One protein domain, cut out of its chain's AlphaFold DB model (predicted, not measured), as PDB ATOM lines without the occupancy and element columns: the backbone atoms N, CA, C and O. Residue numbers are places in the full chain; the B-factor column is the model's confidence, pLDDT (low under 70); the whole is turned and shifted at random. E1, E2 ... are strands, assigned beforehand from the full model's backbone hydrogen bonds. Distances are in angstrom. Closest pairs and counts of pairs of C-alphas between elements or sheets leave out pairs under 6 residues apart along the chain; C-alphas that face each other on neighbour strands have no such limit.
ATOM      1  N   GLN A 104     222.775 236.149 145.101       89.50
ATOM      2  CA  GLN A 104     222.766 236.200 143.650       89.50
ATOM      3  C   GLN A 104     223.461 237.474 143.219       89.50
ATOM      4  O   GLN A 104     223.064 238.565 143.618       89.50
ATOM      5  N   ARG A 105     224.505 237.323 142.407       90.56
ATOM      6  CA  ARG A 105     225.313 238.425 141.893       90.56
ATOM      7  C   ARG A 105     225.444 238.276 140.390       90.56
ATOM      8  O   ARG A 105     225.809 237.205 139.912       90.56
ATOM      9  N   GLN A 106     225.139 239.337 139.657       91.62
ATOM     10  CA  GLN A 106     225.154 239.329 138.198       91.62
ATOM     11  C   GLN A 106     225.854 240.568 137.670       91.62
ATOM     12  O   GLN A 106     225.674 241.662 138.200       91.62
ATOM     13  N   ARG A 107     226.650 240.372 136.617       91.06
ATOM     14  CA  ARG A 107     227.377 241.411 135.889       91.06
ATOM     15  C   ARG A 107     226.928 241.406 134.435       91.06
ATOM     16  O   ARG A 107     226.757 240.339 133.851       91.06
ATOM     17  N   PHE A 108     226.822 242.594 133.860       92.12
ATOM     18  CA  PHE A 108     226.497 242.822 132.461       92.12
ATOM     19  C   PHE A 108     227.553 243.738 131.844       92.12
ATOM     20  O   PHE A 108     228.042 244.666 132.496       92.12
ATOM     21  N   ASP A 109     227.947 243.430 130.613       93.50
ATOM     22  CA  ASP A 109     228.977 244.147 129.866       93.50
ATOM     23  C   ASP A 109     228.352 244.806 128.637       93.50
ATOM     24  O   ASP A 109     227.990 244.129 127.670       93.50
ATOM     25  N   PHE A 110     228.238 246.132 128.679       94.44
ATOM     26  CA  PHE A 110     227.621 246.912 127.613       94.44
ATOM     27  C   PHE A 110     228.509 247.040 126.379       94.44
ATOM     28  O   PHE A 110     227.997 247.379 125.320       94.44
ATOM     29  N   ALA A 111     229.812 246.758 126.493       91.62
ATOM     30  CA  ALA A 111     230.698 246.704 125.332       91.62
ATOM     31  C   ALA A 111     230.497 245.422 124.510       91.62
ATOM     32  O   ALA A 111     230.746 245.415 123.305       91.62
ATOM     33  N   ALA A 112     230.061 244.334 125.155       92.00
ATOM     34  CA  ALA A 112     229.724 243.086 124.476       92.00
ATOM     35  C   ALA A 112     228.294 243.116 123.919       92.00
ATOM     36  O   ALA A 112     228.064 242.698 122.784       92.00
ATOM     37  N   THR A 113     227.354 243.638 124.709       94.00
ATOM     38  CA  THR A 113     225.944 243.754 124.335       94.00
ATOM     39  C   THR A 113     225.428 245.139 124.705       94.00
ATOM     40  O   THR A 113     225.138 245.407 125.868       94.00
ATOM     41  N   ASN A 114     225.280 246.015 123.712       94.06
ATOM     42  CA  ASN A 114     224.760 247.367 123.923       94.06
ATOM     43  C   ASN A 114     223.346 247.335 124.514       94.06
ATOM     44  O   ASN A 114     222.578 246.425 124.208       94.06
ATOM     45  N   MET A 115     222.983 248.368 125.277       95.31
ATOM     46  CA  MET A 115     221.621 248.638 125.739       95.31
ATOM     47  C   MET A 115     221.036 249.840 124.991       95.31
ATOM     48  O   MET A 115     221.332 250.981 125.360       95.31
ATOM     49  N   PRO A 116     220.225 249.614 123.940       95.56
ATOM     50  CA  PRO A 116     219.636 250.699 123.172       95.56
ATOM     51  C   PRO A 116     218.683 251.561 123.998       95.56
ATOM     52  O   PRO A 116     218.163 251.120 125.028       95.56
ATOM     53  N   ASN A 117     218.410 252.773 123.524       94.38
ATOM     54  CA  ASN A 117     217.348 253.593 124.103       94.38
ATOM     55  C   ASN A 117     215.976 252.886 124.030       94.38
ATOM     56  O   ASN A 117     215.683 252.167 123.073       94.38
ATOM     57  N   ASN A 118     215.114 253.138 125.016       94.38
ATOM     58  CA  ASN A 118     213.778 252.553 125.166       94.38
ATOM     59  C   ASN A 118     213.789 251.011 125.267       94.38
ATOM     60  O   ASN A 118     212.925 250.308 124.729       94.38
ATOM     61  N   THR A 119     214.797 250.482 125.963       95.62
ATOM     62  CA  THR A 119     214.917 249.058 126.298       95.62
ATOM     63  C   THR A 119     215.073 248.869 127.801       95.62
ATOM     64  O   THR A 119     215.464 249.793 128.517       95.62
ATOM     65  N   TYR A 120     214.768 247.669 128.287       95.38
ATOM     66  CA  TYR A 120     215.025 247.275 129.665       95.38
ATOM     67  C   TYR A 120     215.895 246.020 129.748       95.38
ATOM     68  O   TYR A 120     215.962 245.215 128.819       95.38
ATOM     69  N   LEU A 121     216.548 245.850 130.892       94.38
ATOM     70  CA  LEU A 121     217.353 244.692 131.245       94.38
ATOM     71  C   LEU A 121     216.913 244.197 132.626       94.38
ATOM     72  O   LEU A 121     216.979 244.943 133.605       94.38
ATOM     73  N   ASP A 122     216.494 242.936 132.721       95.00
ATOM     74  CA  ASP A 122     216.341 242.247 134.003       95.00
ATOM     75  C   ASP A 122     217.735 241.813 134.462       95.00
ATOM     76  O   ASP A 122     218.239 240.754 134.096       95.00
ATOM     77  N   MET A 123     218.404 242.700 135.194       92.19
ATOM     78  CA  MET A 123     219.833 242.627 135.476       92.19
ATOM     79  C   MET A 123     220.192 241.558 136.506       92.19
ATOM     80  O   MET A 123     221.158 240.814 136.330       92.19
ATOM     81  N   CYS A 124     219.452 241.533 137.617       92.50
ATOM     82  CA  CYS A 124     219.664 240.578 138.696       92.50
ATOM     83  C   CYS A 124     218.350 239.882 139.013       92.50
ATOM     84  O   CYS A 124     217.418 240.539 139.468       92.50
ATOM     85  N   VAL A 125     218.271 238.576 138.774       90.94
ATOM     86  CA  VAL A 125     217.058 237.787 139.000       90.94
ATOM     87  C   VAL A 125     217.356 236.624 139.926       90.94
ATOM     88  O   VAL A 125     218.287 235.851 139.692       90.94
ATOM     89  N   LEU A 126     216.537 236.489 140.965       87.62
ATOM     90  CA  LEU A 126     216.592 235.388 141.911       87.62
ATOM     91  C   LEU A 126     215.201 234.764 142.041       87.62
ATOM     92  O   LEU A 126     214.259 235.404 142.507       87.62
ATOM     93  N   ASN A 127     215.101 233.501 141.630       85.62
ATOM     94  CA  ASN A 127     213.880 232.702 141.691       85.62
ATOM     95  C   ASN A 127     213.912 231.817 142.935       85.62
ATOM     96  O   ASN A 127     214.920 231.164 143.193       85.62
ATOM     97  N   VAL A 128     212.803 231.775 143.679       77.44
ATOM     98  CA  VAL A 128     212.682 230.996 144.924       77.44
ATOM     99  C   VAL A 128     212.716 229.491 144.669       77.44
ATOM    100  O   VAL A 128     213.080 228.708 145.542       77.44
ATOM    101  N   THR A 129     212.390 229.066 143.449       68.44
ATOM    102  CA  THR A 129     212.421 227.662 143.037       68.44
ATOM    103  C   THR A 129     213.054 227.485 141.674       68.44
ATOM    104  O   THR A 129     213.277 228.443 140.939       68.44
ATOM    105  N   ARG A 130     213.289 226.221 141.310       55.47
ATOM    106  CA  ARG A 130     213.724 225.821 139.966       55.47
ATOM    107  C   ARG A 130     212.629 225.986 138.892       55.47
ATOM    108  O   ARG A 130     212.813 225.484 137.788       55.47
ATOM    109  N   ALA A 131     211.511 226.641 139.215       53.50
ATOM    110  CA  ALA A 131     210.416 226.932 138.299       53.50
ATOM    111  C   ALA A 131     210.865 227.808 137.115       53.50
ATOM    112  O   ALA A 131     211.731 228.674 137.256       53.50
ATOM    113  N   GLU A 132     210.229 227.616 135.959       58.91
ATOM    114  CA  GLU A 132     210.382 228.483 134.789       58.91
ATOM    115  C   GLU A 132     209.806 229.866 135.118       58.91
ATOM    116  O   GLU A 132     208.607 229.987 135.349       58.91
ATOM    117  N   GLY A 133     210.635 230.910 135.154       64.00
ATOM    118  CA  GLY A 133     210.216 232.303 135.351       64.00
ATOM    119  C   GLY A 133     211.141 233.268 134.626       64.00
ATOM    120  O   GLY A 133     211.984 232.825 133.843       64.00
ATOM    121  N   THR A 134     211.015 234.578 134.882       76.88
ATOM    122  CA  THR A 134     211.992 235.533 134.332       76.88
ATOM    123  C   THR A 134     213.415 235.076 134.674       76.88
ATOM    124  O   THR A 134     213.718 234.661 135.795       76.88
ATOM    125  N   VAL A 135     214.275 235.110 133.664       83.31
ATOM    126  CA  VAL A 135     215.715 234.904 133.795       83.31
ATOM    127  C   VAL A 135     216.402 236.238 133.590       83.31
ATOM    128  O   VAL A 135     215.859 237.127 132.932       83.31
ATOM    129  N   ALA A 136     217.605 236.370 134.137       86.06
ATOM    130  CA  ALA A 136     218.401 237.550 133.874       86.06
ATOM    131  C   ALA A 136     218.622 237.717 132.370       86.06
ATOM    132  O   ALA A 136     218.956 236.757 131.667       86.06
ATOM    133  N   SER A 137     218.399 238.930 131.883       89.06
ATOM    134  CA  SER A 137     218.444 239.233 130.463       89.06
ATOM    135  C   SER A 137     219.862 239.048 129.920       89.06
ATOM    136  O   SER A 137     220.818 239.642 130.413       89.06
ATOM    137  N   THR A 138     220.009 238.242 128.870       88.00
ATOM    138  CA  THR A 138     221.268 238.126 128.113       88.00
ATOM    139  C   THR A 138     221.422 239.247 127.087       88.00
ATOM    140  O   THR A 138     222.539 239.591 126.703       88.00
ATOM    141  N   THR A 139     220.302 239.835 126.668       91.88
ATOM    142  CA  THR A 139     220.215 240.998 125.785       91.88
ATOM    143  C   THR A 139     219.108 241.933 126.273       91.88
ATOM    144  O   THR A 139     218.114 241.440 126.810       91.88
ATOM    145  N   PRO A 140     219.225 243.253 126.062       94.38
ATOM    146  CA  PRO A 140     218.147 244.183 126.371       94.38
ATOM    147  C   PRO A 140     216.873 243.853 125.598       94.38
ATOM    148  O   PRO A 140     216.916 243.397 124.453       94.38
ATOM    149  N   VAL A 141     215.736 244.114 126.231       94.25
ATOM    150  CA  VAL A 141     214.404 243.851 125.695       94.25
ATOM    151  C   VAL A 141     213.729 245.175 125.363       94.25
ATOM    152  O   VAL A 141     213.680 246.083 126.192       94.25
ATOM    153  N   SER A 142     213.196 245.300 124.149       93.12
ATOM    154  CA  SER A 142     212.474 246.503 123.730       93.12
ATOM    155  C   SER A 142     211.189 246.703 124.529       93.12
ATOM    156  O   SER A 142     210.407 245.772 124.728       93.12
ATOM    157  N   ILE A 143     210.938 247.945 124.936       91.56
ATOM    158  CA  ILE A 143     209.712 248.331 125.635       91.56
ATOM    159  C   ILE A 143     208.589 248.462 124.598       91.56
ATOM    160  O   ILE A 143     208.478 249.468 123.901       91.56
ATOM    161  N   ALA A 144     207.774 247.412 124.461       82.44
ATOM    162  CA  ALA A 144     206.648 247.380 123.520       82.44
ATOM    163  C   ALA A 144     205.395 248.112 124.036       82.44
ATOM    164  O   ALA A 144     204.526 248.491 123.254       82.44
ATOM    165  N   THR A 145     205.297 248.302 125.352       81.81
ATOM    166  CA  THR A 145     204.200 248.990 126.039       81.81
ATOM    167  C   THR A 145     204.777 249.903 127.107       81.81
ATOM    168  O   THR A 145     205.767 249.538 127.735       81.81
ATOM    169  N   THR A 146     204.151 251.055 127.342       79.06
ATOM    170  CA  THR A 146     204.541 251.984 128.410       79.06
ATOM    171  C   THR A 146     203.461 251.966 129.497       79.06
ATOM    172  O   THR A 146     202.317 252.308 129.193       79.06
ATOM    173  N   PRO A 147     203.776 251.571 130.746       81.38
ATOM    174  CA  PRO A 147     205.093 251.164 131.247       81.38
ATOM    175  C   PRO A 147     205.522 249.766 130.763       81.38
ATOM    176  O   PRO A 147     204.692 248.967 130.314       81.38
ATOM    177  N   ALA A 148     206.827 249.480 130.868       85.81
ATOM    178  CA  ALA A 148     207.393 248.175 130.534       85.81
ATOM    179  C   ALA A 148     206.662 247.041 131.288       85.81
ATOM    180  O   ALA A 148     206.317 247.210 132.462       85.81
ATOM    181  N   PRO A 149     206.419 245.882 130.647       87.81
ATOM    182  CA  PRO A 149     205.619 244.810 131.238       87.81
ATOM    183  C   PRO A 149     206.303 244.231 132.477       87.81
ATOM    184  O   PRO A 149     207.507 243.989 132.444       87.81
ATOM    185  N   ALA A 150     205.559 243.963 133.553       88.06
ATOM    186  CA  ALA A 150     206.112 243.368 134.774       88.06
ATOM    187  C   ALA A 150     206.860 242.042 134.488       88.06
ATOM    188  O   ALA A 150     206.494 241.329 133.545       88.06
ATOM    189  N   PRO A 151     207.888 241.677 135.283       88.50
ATOM    190  CA  PRO A 151     208.523 240.363 135.190       88.50
ATOM    191  C   PRO A 151     207.494 239.233 135.276       88.50
ATOM    192  O   PRO A 151     206.451 239.381 135.911       88.50
ATOM    193  N   THR A 152     207.768 238.100 134.638       83.88
ATOM    194  CA  THR A 152     206.871 236.943 134.677       83.88
ATOM    195  C   THR A 152     207.175 236.110 135.913       83.88
ATOM    196  O   THR A 152     208.295 235.612 136.072       83.88
ATOM    197  N   ILE A 153     206.159 235.929 136.760       76.94
ATOM    198  CA  ILE A 153     206.245 235.063 137.935       76.94
ATOM    199  C   ILE A 153     206.632 233.649 137.495       76.94
ATOM    200  O   ILE A 153     205.995 233.114 136.582       76.94
ATOM    201  N   ALA A 198     205.023 228.449 142.888       45.44
ATOM    202  CA  ALA A 198     206.392 228.187 142.454       45.44
ATOM    203  C   ALA A 198     207.153 227.375 143.515       45.44
ATOM    204  O   ALA A 198     207.897 226.473 143.162       45.44
ATOM    205  N   SER A 199     206.908 227.609 144.811       47.97
ATOM    206  CA  SER A 199     207.431 226.803 145.923       47.97
ATOM    207  C   SER A 199     206.307 226.345 146.827       47.97
ATOM    208  O   SER A 199     205.502 227.161 147.267       47.97
ATOM    209  N   ILE A 200     206.275 225.058 147.159       53.72
ATOM    210  CA  ILE A 200     205.310 224.509 148.124       53.72
ATOM    211  C   ILE A 200     205.849 224.531 149.560       53.72
ATOM    212  O   ILE A 200     205.206 223.997 150.460       53.72
ATOM    213  N   GLY A 201     207.017 225.143 149.799       61.97
ATOM    214  CA  GLY A 201     207.628 225.088 151.126       61.97
ATOM    215  C   GLY A 201     208.828 225.987 151.402       61.97
ATOM    216  O   GLY A 201     209.349 225.888 152.502       61.97
ATOM    217  N   GLU A 202     209.274 226.853 150.489       71.75
ATOM    218  CA  GLU A 202     210.434 227.742 150.693       71.75
ATOM    219  C   GLU A 202     210.102 229.178 150.274       71.75
ATOM    220  O   GLU A 202     209.350 229.384 149.322       71.75
ATOM    221  N   PHE A 203     210.647 230.157 150.991       79.69
ATOM    222  CA  PHE A 203     210.602 231.582 150.661       79.69
ATOM    223  C   PHE A 203     211.946 232.229 150.993       79.69
ATOM    224  O   PHE A 203     212.703 231.719 151.827       79.69
ATOM    225  N   TYR A 204     212.253 233.354 150.350       87.50
ATOM    226  CA  TYR A 204     213.494 234.088 150.584       87.50
ATOM    227  C   TYR A 204     213.230 235.360 151.382       87.50
ATOM    228  O   TYR A 204     212.219 236.037 151.207       87.50
ATOM    229  N   LYS A 205     214.180 235.693 152.250       90.06
ATOM    230  CA  LYS A 205     214.272 236.976 152.933       90.06
ATOM    231  C   LYS A 205     215.516 237.691 152.447       90.06
ATOM    232  O   LYS A 205     216.636 237.271 152.741       90.06
ATOM    233  N   ILE A 206     215.324 238.765 151.692       93.31
ATOM    234  CA  ILE A 206     216.414 239.572 151.148       93.31
ATOM    235  C   ILE A 206     216.735 240.680 152.138       93.31
ATOM    236  O   ILE A 206     215.944 241.595 152.350       93.31
ATOM    237  N   ALA A 207     217.905 240.577 152.754       92.88
ATOM    238  CA  ALA A 207     218.339 241.498 153.796       92.88
ATOM    239  C   ALA A 207     219.223 242.619 153.261       92.88
ATOM    240  O   ALA A 207     219.297 243.679 153.861       92.88
ATOM    241  N   SER A 208     219.892 242.402 152.129       94.12
ATOM    242  CA  SER A 208     220.805 243.399 151.583       94.12
ATOM    243  C   SER A 208     220.812 243.445 150.067       94.12
ATOM    244  O   SER A 208     220.597 242.434 149.390       94.12
ATOM    245  N   PHE A 209     221.083 244.638 149.550       95.81
ATOM    246  CA  PHE A 209     221.086 244.945 148.130       95.81
ATOM    247  C   PHE A 209     222.232 245.893 147.773       95.81
ATOM    248  O   PHE A 209     222.574 246.802 148.525       95.81
ATOM    249  N   GLY A 210     222.827 245.687 146.607       95.44
ATOM    250  CA  GLY A 210     223.814 246.597 146.045       95.44
ATOM    251  C   GLY A 210     223.782 246.533 144.530       95.44
ATOM    252  O   GLY A 210     223.531 245.472 143.956       95.44
ATOM    253  N   HIS A 211     224.057 247.658 143.883       95.12
ATOM    254  CA  HIS A 211     224.184 247.732 142.433       95.12
ATOM    255  C   HIS A 211     225.227 248.775 142.035       95.12
ATOM    256  O   HIS A 211     225.592 249.636 142.828       95.12
ATOM    257  N   ALA A 212     225.741 248.667 140.818       92.94
ATOM    258  CA  ALA A 212     226.498 249.722 140.170       92.94
ATOM    259  C   ALA A 212     225.545 250.613 139.370       92.94
ATOM    260  O   ALA A 212     224.503 250.154 138.887       92.94
ATOM    261  N   GLU A 213     225.919 251.875 139.215       92.50
ATOM    262  CA  GLU A 213     225.289 252.753 138.237       92.50
ATOM    263  C   GLU A 213     225.556 252.253 136.807       92.50
ATOM    264  O   GLU A 213     226.626 251.710 136.506       92.50
ATOM    265  N   ALA A 214     224.582 252.424 135.917       92.38
ATOM    266  CA  ALA A 214     224.777 252.228 134.494       92.38
ATOM    267  C   ALA A 214     225.821 253.242 133.976       92.38
ATOM    268  O   ALA A 214     225.758 254.417 134.330       92.38
ATOM    269  N   PRO A 215     226.789 252.822 133.142       92.31
ATOM    270  CA  PRO A 215     227.935 253.637 132.736       92.31
ATOM    271  C   PRO A 215     227.566 254.650 131.639       92.31
ATOM    272  O   PRO A 215     228.051 254.582 130.511       92.31
ATOM    273  N   THR A 216     226.692 255.598 131.965       90.69
ATOM    274  CA  THR A 216     226.260 256.686 131.084       90.69
ATOM    275  C   THR A 216     226.429 258.032 131.782       90.69
ATOM    276  O   THR A 216     226.271 258.139 132.991       90.69
ATOM    277  N   ALA A 217     226.768 259.072 131.018       85.31
ATOM    278  CA  ALA A 217     226.801 260.453 131.509       85.31
ATOM    279  C   ALA A 217     225.469 261.191 131.276       85.31
ATOM    280  O   ALA A 217     225.313 262.341 131.689       85.31
ATOM    281  N   THR A 218     224.531 260.551 130.578       91.25
ATOM    282  CA  THR A 218     223.220 261.106 130.245       91.25
ATOM    283  C   THR A 218     222.189 260.560 131.222       91.25
ATOM    284  O   THR A 218     222.078 259.344 131.362       91.25
ATOM    285  N   ALA A 219     221.433 261.454 131.861       92.50
ATOM    286  CA  ALA A 219     220.307 261.089 132.718       92.50
ATOM    287  C   ALA A 219     219.171 260.429 131.917       92.50
ATOM    288  O   ALA A 219     219.028 260.680 130.718       92.50
ATOM    289  N   GLY A 220     218.358 259.617 132.585       92.81
ATOM    290  CA  GLY A 220     217.275 258.830 131.994       92.81
ATOM    291  C   GLY A 220     217.417 257.325 132.217       92.81
ATOM    292  O   GLY A 220     216.888 256.544 131.436       92.81
ATOM    293  N   ILE A 221     218.151 256.891 133.239       95.44
ATOM    294  CA  ILE A 221     218.164 255.499 133.683       95.44
ATOM    295  C   ILE A 221     217.190 255.333 134.837       95.44
ATOM    296  O   ILE A 221     217.362 255.943 135.892       95.44
ATOM    297  N   THR A 222     216.228 254.431 134.670       95.31
ATOM    298  CA  THR A 222     215.269 254.070 135.717       95.31
ATOM    299  C   THR A 222     215.603 252.681 136.259       95.31
ATOM    300  O   THR A 222     215.687 251.708 135.509       95.31
ATOM    301  N   TYR A 223     215.798 252.575 137.569       96.00
ATOM    302  CA  TYR A 223     216.022 251.319 138.281       96.00
ATOM    303  C   TYR A 223     214.753 250.918 139.022       96.00
ATOM    304  O   TYR A 223     214.108 251.747 139.661       96.00
ATOM    305  N   GLN A 224     214.411 249.635 138.970       95.38
ATOM    306  CA  GLN A 224     213.213 249.091 139.599       95.38
ATOM    307  C   GLN A 224     213.537 247.797 140.338       95.38
ATOM    308  O   GLN A 224     214.218 246.923 139.800       95.38
ATOM    309  N   ILE A 225     212.984 247.634 141.538       95.06
ATOM    310  CA  ILE A 225     212.951 246.343 142.228       95.06
ATOM    311  C   ILE A 225     211.528 245.802 142.180       95.06
ATOM    312  O   ILE A 225     210.591 246.434 142.667       95.06
ATOM    313  N   TRP A 226     211.392 244.609 141.611       93.56
ATOM    314  CA  TRP A 226     210.144 243.867 141.519       93.56
ATOM    315  C   TRP A 226     210.192 242.658 142.442       93.56
ATOM    316  O   TRP A 226     211.183 241.929 142.452       93.56
ATOM    317  N   VAL A 227     209.109 242.428 143.179       90.62
ATOM    318  CA  VAL A 227     208.924 241.266 144.053       90.62
ATOM    319  C   VAL A 227     207.624 240.593 143.661       90.62
ATOM    320  O   VAL A 227     206.574 241.225 143.673       90.62
ATOM    321  N   ASP A 228     207.693 239.327 143.263       85.19
ATOM    322  CA  ASP A 228     206.535 238.521 142.873       85.19
ATOM    323  C   ASP A 228     205.642 239.221 141.821       85.19
ATOM    324  O   ASP A 228     204.415 239.136 141.854       85.19
ATOM    325  N   SER A 229     206.293 239.921 140.880       85.31
ATOM    326  CA  SER A 229     205.702 240.760 139.819       85.31
ATOM    327  C   SER A 229     204.954 242.013 140.280       85.31
ATOM    328  O   SER A 229     204.254 242.641 139.487       85.31
ATOM    329  N   ILE A 230     205.156 242.430 141.526       84.62
ATOM    330  CA  ILE A 230     204.704 243.712 142.066       84.62
ATOM    331  C   ILE A 230     205.910 244.648 142.172       84.62
ATOM    332  O   ILE A 230     206.977 244.254 142.647       84.62
ATOM    333  N   LEU A 231     205.756 245.891 141.714       88.94
ATOM    334  CA  LEU A 231     206.793 246.911 141.850       88.94
ATOM    335  C   LEU A 231     206.921 247.302 143.326       88.94
ATOM    336  O   LEU A 231     205.959 247.781 143.923       88.94
ATOM    337  N   LEU A 232     208.107 247.104 143.901       89.88
ATOM    338  CA  LEU A 232     208.407 247.481 145.281       89.88
ATOM    339  C   LEU A 232     208.962 248.906 145.353       89.88
ATOM    340  O   LEU A 232     208.503 249.708 146.162       89.88
ATOM    341  N   MET A 233     209.979 249.204 144.541       90.75
ATOM    342  CA  MET A 233     210.708 250.476 144.573       90.75
ATOM    343  C   MET A 233     211.162 250.866 143.171       90.75
ATOM    344  O   MET A 233     211.551 249.995 142.391       90.75
ATOM    345  N   GLU A 234     211.183 252.166 142.895       93.94
ATOM    346  CA  GLU A 234     211.709 252.752 141.663       93.94
ATOM    347  C   GLU A 234     212.506 254.022 141.982       93.94
ATOM    348  O   GLU A 234     212.119 254.795 142.863       93.94
ATOM    349  N   TRP A 235     213.625 254.227 141.287       93.94
ATOM    350  CA  TRP A 235     214.435 255.442 141.373       93.94
ATOM    351  C   TRP A 235     215.207 255.688 140.072       93.94
ATOM    352  O   TRP A 235     215.364 254.782 139.256       93.94
ATOM    353  N   SER A 236     215.711 256.909 139.882       94.12
ATOM    354  CA  SER A 236     216.353 257.339 138.634       94.12
ATOM    355  C   SER A 236     217.790 257.808 138.843       94.12
ATOM    356  O   SER A 236     218.019 258.602 139.744       94.12
ATOM    357  N   ASP A 237     218.719 257.413 137.971       90.94
ATOM    358  CA  ASP A 237     220.014 258.096 137.764       90.94
ATOM    359  C   ASP A 237     220.979 258.178 138.965       90.94
ATOM    360  O   ASP A 237     221.804 259.086 139.039       90.94
ATOM    361  N   PHE A 238     220.910 257.248 139.922       90.94
ATOM    362  CA  PHE A 238     221.959 257.141 140.940       90.94
ATOM    363  C   PHE A 238     222.104 255.742 141.529       90.94
ATOM    364  O   PHE A 238     221.180 254.922 141.542       90.94
ATOM    365  N   GLN A 239     223.293 255.498 142.070       91.62
ATOM    366  CA  GLN A 239     223.612 254.317 142.853       91.62
ATOM    367  C   GLN A 239     223.300 254.529 144.337       91.62
ATOM    368  O   GLN A 239     223.847 255.431 144.969       91.62
ATOM    369  N   TRP A 240     222.483 253.649 144.926       85.12
ATOM    370  CA  TRP A 240     222.212 253.673 146.375       85.12
ATOM    371  C   TRP A 240     223.369 253.131 147.188       85.12
ATOM    372  O   TRP A 240     223.702 253.642 148.253       85.12
ATOM    373  N   SER A 241     223.946 252.041 146.698       91.94
ATOM    374  CA  SER A 241     224.875 251.252 147.474       91.94
ATOM    375  C   SER A 241     225.753 250.398 146.573       91.94
ATOM    376  O   SER A 241     225.220 249.740 145.677       91.94
ATOM    377  N   PRO A 242     227.074 250.332 146.819       92.31
ATOM    378  CA  PRO A 242     227.972 249.470 146.061       92.31
ATOM    379  C   PRO A 242     227.651 247.985 146.237       92.31
ATOM    380  O   PRO A 242     227.081 247.551 147.236       92.31
ATOM    381  N   VAL A 243     228.075 247.191 145.251       92.94
ATOM    382  CA  VAL A 243     227.948 245.723 145.257       92.94
ATOM    383  C   VAL A 243     228.974 245.057 146.180       92.94
ATOM    384  O   VAL A 243     228.744 243.969 146.703       92.94
ATOM    385  N   THR A 244     230.162 245.645 146.336       88.62
ATOM    386  CA  THR A 244     231.275 245.073 147.111       88.62
ATOM    387  C   THR A 244     232.047 246.194 147.813       88.62
ATOM    388  O   THR A 244     232.326 247.199 147.161       88.62
ATOM    389  N   PRO A 245     232.456 246.013 149.086       90.75
ATOM    390  CA  PRO A 245     232.261 244.836 149.948       90.75
ATOM    391  C   PRO A 245     230.841 244.728 150.539       90.75
ATOM    392  O   PRO A 245     230.144 245.724 150.663       90.75
ATOM    393  N   LYS A 246     230.428 243.521 150.969       86.12
ATOM    394  CA  LYS A 246     229.070 243.245 151.499       86.12
ATOM    395  C   LYS A 246     228.635 244.194 152.626       86.12
ATOM    396  O   LYS A 246     227.462 244.514 152.729       86.12
ATOM    397  N   ARG A 247     229.566 244.626 153.479       88.50
ATOM    398  CA  ARG A 247     229.272 245.541 154.596       88.50
ATOM    399  C   ARG A 247     228.815 246.935 154.152       88.50
ATOM    400  O   ARG A 247     228.194 247.628 154.943       88.50
ATOM    401  N   ASP A 248     229.146 247.313 152.920       92.94
ATOM    402  CA  ASP A 248     228.810 248.609 152.344       92.94
ATOM    403  C   ASP A 248     227.551 248.487 151.464       92.94
ATOM    404  O   ASP A 248     227.164 249.470 150.846       92.94
ATOM    405  N   MET A 249     226.929 247.294 151.394       94.75
ATOM    406  CA  MET A 249     225.629 247.083 150.753       94.75
ATOM    407  C   MET A 249     224.506 247.723 151.580       94.75
ATOM    408  O   MET A 249     224.579 247.773 152.810       94.75
ATOM    409  N   TRP A 250     223.424 248.131 150.916       94.19
ATOM    410  CA  TRP A 250     222.215 248.597 151.573       94.19
ATOM    411  C   TRP A 250     221.649 247.460 152.409       94.19
ATOM    412  O   TRP A 250     221.564 246.328 151.928       94.19
ATOM    413  N   ASN A 251     221.262 247.765 153.642       92.88
ATOM    414  CA  ASN A 251     220.648 246.815 154.554       92.88
ATOM    415  C   ASN A 251     219.190 247.214 154.772       92.88
ATOM    416  O   ASN A 251     218.904 248.361 155.108       92.88
ATOM    417  N   PHE A 252     218.277 246.271 154.572       90.00
ATOM    418  CA  PHE A 252     216.871 246.485 154.868       90.00
ATOM    419  C   PHE A 252     216.624 246.225 156.353       90.00
ATOM    420  O   PHE A 252     216.883 245.124 156.837       90.00
ATOM    421  N   ASP A 253     216.065 247.212 157.056       87.06
ATOM    422  CA  ASP A 253     215.675 247.055 158.465       87.06
ATOM    423  C   ASP A 253     214.699 245.888 158.654       87.06
ATOM    424  O   ASP A 253     214.781 245.144 159.630       87.06
ATOM    425  N   VAL A 254     213.793 245.713 157.687       86.38
ATOM    426  CA  VAL A 254     212.925 244.545 157.557       86.38
ATOM    427  C   VAL A 254     213.275 243.846 156.245       86.38
ATOM    428  O   VAL A 254     213.067 244.444 155.187       86.38
ATOM    429  N   PRO A 255     213.791 242.604 156.276       90.62
ATOM    430  CA  PRO A 255     214.110 241.868 155.061       90.62
ATOM    431  C   PRO A 255     212.898 241.755 154.135       90.62
ATOM    432  O   PRO A 255     211.787 241.464 154.584       90.62
ATOM    433  N   ILE A 256     213.123 241.936 152.837       89.88
ATOM    434  CA  ILE A 256     212.073 241.795 151.827       89.88
ATOM    435  C   ILE A 256     211.688 240.320 151.740       89.88
ATOM    436  O   ILE A 256     212.543 239.463 151.505       89.88
ATOM    437  N   PHE A 257     210.402 240.033 151.917       86.94
ATOM    438  CA  PHE A 257     209.839 238.697 151.781       86.94
ATOM    439  C   PHE A 257     209.544 238.398 150.310       86.94
ATOM    440  O   PHE A 257     208.877 239.186 149.646       86.94
ATOM    441  N   VAL A 258     210.055 237.277 149.808       86.81
ATOM    442  CA  VAL A 258     209.945 236.881 148.400       86.81
ATOM    443  C   VAL A 258     209.436 235.450 148.336       86.81
ATOM    444  O   VAL A 258     210.094 234.532 148.833       86.81
ATOM    445  N   GLU A 259     208.283 235.239 147.708       79.88
ATOM    446  CA  GLU A 259     207.688 233.903 147.598       79.88
ATOM    447  C   GLU A 259     208.034 233.190 146.299       79.88
ATOM    448  O   GLU A 259     208.091 231.959 146.251       79.88
ATOM    449  N   LYS A 260     208.228 233.954 145.226       79.19
ATOM    450  CA  LYS A 260     208.426 233.425 143.879       79.19
ATOM    451  C   LYS A 260     209.682 233.995 143.244       79.19
ATOM    452  O   LYS A 260     210.513 233.216 142.778       79.19
ATOM    453  N   GLN A 261     209.828 235.315 143.209       87.06
ATOM    454  CA  GLN A 261     210.903 235.964 142.468       87.06
ATOM    455  C   GLN A 261     211.177 237.388 142.950       87.06
ATOM    456  O   GLN A 261     210.257 238.160 143.200       87.06
ATOM    457  N   ILE A 262     212.456 237.758 142.969       92.12
ATOM    458  CA  ILE A 262     212.894 239.153 143.038       92.12
ATOM    459  C   ILE A 262     213.738 239.500 141.809       92.12
ATOM    460  O   ILE A 262     214.585 238.708 141.381       92.12
ATOM    461  N   VAL A 263     213.495 240.682 141.237       94.50
ATOM    462  CA  VAL A 263     214.190 241.193 140.048       94.50
ATOM    463  C   VAL A 263     214.661 242.619 140.284       94.50
ATOM    464  O   VAL A 263     213.865 243.479 140.651       94.50
ATOM    465  N   LEU A 264     215.939 242.884 140.009       96.25
ATOM    466  CA  LEU A 264     216.410 244.227 139.692       96.25
ATOM    467  C   LEU A 264     216.290 244.431 138.183       96.25
ATOM    468  O   LEU A 264     216.972 243.752 137.411       96.25
ATOM    469  N   ARG A 265     215.472 245.399 137.788       95.69
ATOM    470  CA  ARG A 265     215.319 245.849 136.409       95.69
ATOM    471  C   ARG A 265     215.930 247.225 136.213       95.69
ATOM    472  O   ARG A 265     215.919 248.060 137.113       95.69
ATOM    473  N   ILE A 266     216.428 247.445 135.004       95.44
ATOM    474  CA  ILE A 266     217.034 248.696 134.565       95.44
ATOM    475  C   ILE A 266     216.408 249.068 133.242       95.44
ATOM    476  O   ILE A 266     216.277 248.216 132.369       95.44
ATOM    477  N   ILE A 267     216.028 250.325 133.097       95.56
ATOM    478  CA  ILE A 267     215.375 250.860 131.912       95.56
ATOM    479  C   ILE A 267     216.240 252.001 131.392       95.56
ATOM    480  O   ILE A 267     216.623 252.882 132.160       95.56
ATOM    481  N   ASN A 268     216.573 251.960 130.104       95.56
ATOM    482  CA  ASN A 268     217.299 253.031 129.438       95.56
ATOM    483  C   ASN A 268     216.315 253.929 128.690       95.56
ATOM    484  O   ASN A 268     215.779 253.543 127.653       95.56
ATOM    485  N   GLU A 269     216.124 255.134 129.206       93.62
ATOM    486  CA  GLU A 269     215.292 256.204 128.653       93.62
ATOM    487  C   GLU A 269     216.124 257.482 128.428       93.62
ATOM    488  O   GLU A 269     215.588 258.581 128.310       93.62
ATOM    489  N   THR A 270     217.453 257.348 128.339       93.81
ATOM    490  CA  THR A 270     218.400 258.474 128.214       93.81
ATOM    491  C   THR A 270     218.331 259.206 126.871       93.81
ATOM    492  O   THR A 270     218.976 260.238 126.681       93.81
ATOM    493  N   GLY A 271     217.589 258.671 125.898       92.44
ATOM    494  CA  GLY A 271     217.565 259.162 124.520       92.44
ATOM    495  C   GLY A 271     218.736 258.666 123.664       92.44
ATOM    496  O   GLY A 271     218.771 258.966 122.471       92.44
ATOM    497  N   GLY A 272     219.666 257.893 124.236       93.19
ATOM    498  CA  GLY A 272     220.812 257.306 123.543       93.19
ATOM    499  C   GLY A 272     221.118 255.876 123.991       93.19
ATOM    500  O   GLY A 272     220.541 255.358 124.945       93.19
ATOM    501  N   ASP A 273     222.032 255.225 123.278       94.62
ATOM    502  CA  ASP A 273     222.434 253.848 123.565       94.62
ATOM    503  C   ASP A 273     223.582 253.811 124.584       94.62
ATOM    504  O   ASP A 273     224.532 254.594 124.496       94.62
ATOM    505  N   ILE A 274     223.548 252.842 125.499       95.25
ATOM    506  CA  ILE A 274     224.677 252.520 126.383       95.25
ATOM    507  C   ILE A 274     225.502 251.428 125.706       95.25
ATOM    508  O   ILE A 274     225.020 250.315 125.497       95.25
ATOM    509  N   THR A 275     226.742 251.741 125.339       95.50
ATOM    510  CA  THR A 275     227.567 250.884 124.462       95.50
ATOM    511  C   THR A 275     228.925 250.516 125.051       95.50
ATOM    512  O   THR A 275     229.726 249.847 124.405       95.50
ATOM    513  N   THR A 276     229.237 250.983 126.260       94.50
ATOM    514  CA  THR A 276     230.534 250.741 126.902       94.50
ATOM    515  C   THR A 276     230.382 250.580 128.403       94.50
ATOM    516  O   THR A 276     229.376 250.983 128.980       94.50
ATOM    517  N   GLY A 277     231.408 250.017 129.041       92.31
ATOM    518  CA  GLY A 277     231.441 249.829 130.483       92.31
ATOM    519  C   GLY A 277     230.648 248.611 130.938       92.31
ATOM    520  O   GLY A 277     230.051 247.876 130.153       92.31
ATOM    521  N   THR A 278     230.673 248.379 132.242       92.12
ATOM    522  CA  THR A 278     229.998 247.240 132.854       92.12
ATOM    523  C   THR A 278     229.227 247.693 134.056       92.12
ATOM    524  O   THR A 278     229.622 248.642 134.730       92.12
ATOM    525  N   MET A 279     228.206 246.928 134.386       91.50
ATOM    526  CA  MET A 279     227.480 247.132 135.612       91.50
ATOM    527  C   MET A 279     227.240 245.813 136.323       91.50
ATOM    528  O   MET A 279     227.376 244.733 135.745       91.50
ATOM    529  N   GLU A 280     226.899 245.901 137.596       92.56
ATOM    530  CA  GLU A 280     226.766 244.741 138.454       92.56
ATOM    531  C   GLU A 280     225.670 244.966 139.485       92.56
ATOM    532  O   GLU A 280     225.424 246.097 139.892       92.56
ATOM    533  N   ALA A 281     225.021 243.895 139.922       93.62
ATOM    534  CA  ALA A 281     224.051 243.935 140.998       93.62
ATOM    535  C   ALA A 281     224.113 242.667 141.844       93.62
ATOM    536  O   ALA A 281     224.529 241.605 141.374       93.62
ATOM    537  N   CYS A 282     223.713 242.786 143.107       93.44
ATOM    538  CA  CYS A 282     223.719 241.693 144.064       93.44
ATOM    539  C   CYS A 282     222.533 241.787 145.023       93.44
ATOM    540  O   CYS A 282     222.316 242.823 145.654       93.44
ATOM    541  N   PHE A 283     221.825 240.671 145.174       94.62
ATOM    542  CA  PHE A 283     220.911 240.431 146.282       94.62
ATOM    543  C   PHE A 283     221.546 239.438 147.244       94.62
ATOM    544  O   PHE A 283     222.089 238.414 146.823       94.62
ATOM    545  N   ALA A 284     221.453 239.722 148.540       92.31
ATOM    546  CA  ALA A 284     221.916 238.810 149.573       92.31
ATOM    547  C   ALA A 284     220.925 238.730 150.737       92.31
ATOM    548  O   ALA A 284     220.366 239.729 151.192       92.31
ATOM    549  N   GLY A 285     220.737 237.516 151.235       91.75
ATOM    550  CA  GLY A 285     219.732 237.184 152.228       91.75
ATOM    551  C   GLY A 285     219.823 235.723 152.645       91.75
ATOM    552  O   GLY A 285     220.907 235.130 152.638       91.75
ATOM    553  N   TRP A 286     218.685 235.143 152.999       88.69
ATOM    554  CA  TRP A 286     218.581 233.737 153.370       88.69
ATOM    555  C   TRP A 286     217.245 233.139 152.933       88.69
ATOM    556  O   TRP A 286     216.279 233.871 152.713       88.69
ATOM    557  N   SER A 287     217.178 231.814 152.816       84.06
ATOM    558  CA  SER A 287     215.909 231.103 152.699       84.06
ATOM    559  C   SER A 287     215.397 230.600 154.032       84.06
ATOM    560  O   SER A 287     216.145 230.347 154.978       84.06
ATOM    561  N   GLU A 288     214.085 230.445 154.094       76.38
ATOM    562  CA  GLU A 288     213.377 229.777 155.172       76.38
ATOM    563  C   GLU A 288     212.332 228.840 154.580       76.38
ATOM    564  O   GLU A 288     211.753 229.095 153.521       76.38
ATOM    565  N   GLN A 289     212.070 227.750 155.297       72.50
ATOM    566  CA  GLN A 289     210.958 226.883 154.961       72.50
ATOM    567  C   GLN A 289     209.652 227.461 155.514       72.50
ATOM    568  O   GLN A 289     209.608 227.937 156.653       72.50
TER     569      GLN A 289
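AT A GLANCE: This is residues 104 to 153 and 198 to 289 of the 306 residues of an uncharacterized protein of Candidatus Poribacteria bacterium (UniProt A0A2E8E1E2). Two antiparallel sheets, E1 E8 E3 E6 and E2 E7 E4 E5, lie face to face as a sandwich, closer at the edge of E1 and E2 than between E5 and E6. The chain winds over both as a jelly roll, four nested antiparallel pairs: E1 with E8, E2 with E7, E3 with E6, E4 with E5. The printed part has 142 residues, with eight strands, E1 to E8 in order, and no named helix; the class is all strand, though strands hold 68 residues. It is compact, with a radius of gyration of the C-alphas of 14.7 A, and spans 45 by 34 by 24 A.

HOW THE PARTS SIT: E1, residues 104 to 109, is the antiparallel neighbour of E8, residues 278 to 289, with N 104 and O 283 within hydrogen-bond range at 2.9 A. E8 neighbours E3, residues 202 to 211 (N 205 and O 286, 2.8 A), and E3 neighbours E6, residues 250 to 258 (N 206 and O 256, 2.9 A). In the other sheet E2, residues 119 to 127, neighbours E7, residues 261 to 268 (N 121 and O 266, 2.8 A). E7 neighbours E4, residues 221 to 227 (N 224 and O 265, 2.9 A), which forms a hairpin with E5, residues 230 to 236 (N 223 and O 235, 2.8 A). The closest C-alphas of E1 and E2, Gln 106 and Cys 124, are 5.7 A apart; E5 and E6 are apart.

IN THESE COORDINATES: E1 begins at C-alpha 104 (222.766, 236.200, 143.650). E8, 35.6 A long, ends at C-alpha 289 (210.958, 226.883, 154.961). E3 measures 25.6 A and E2 22.5 A.

THE WHOLE: Residues 154 to 197 are not printed; C-alphas 153 and 198 are 8.2 A apart. The link E5 to E6 is long. Residues 129 to 133 and 198 to 201 have pLDDT under 70.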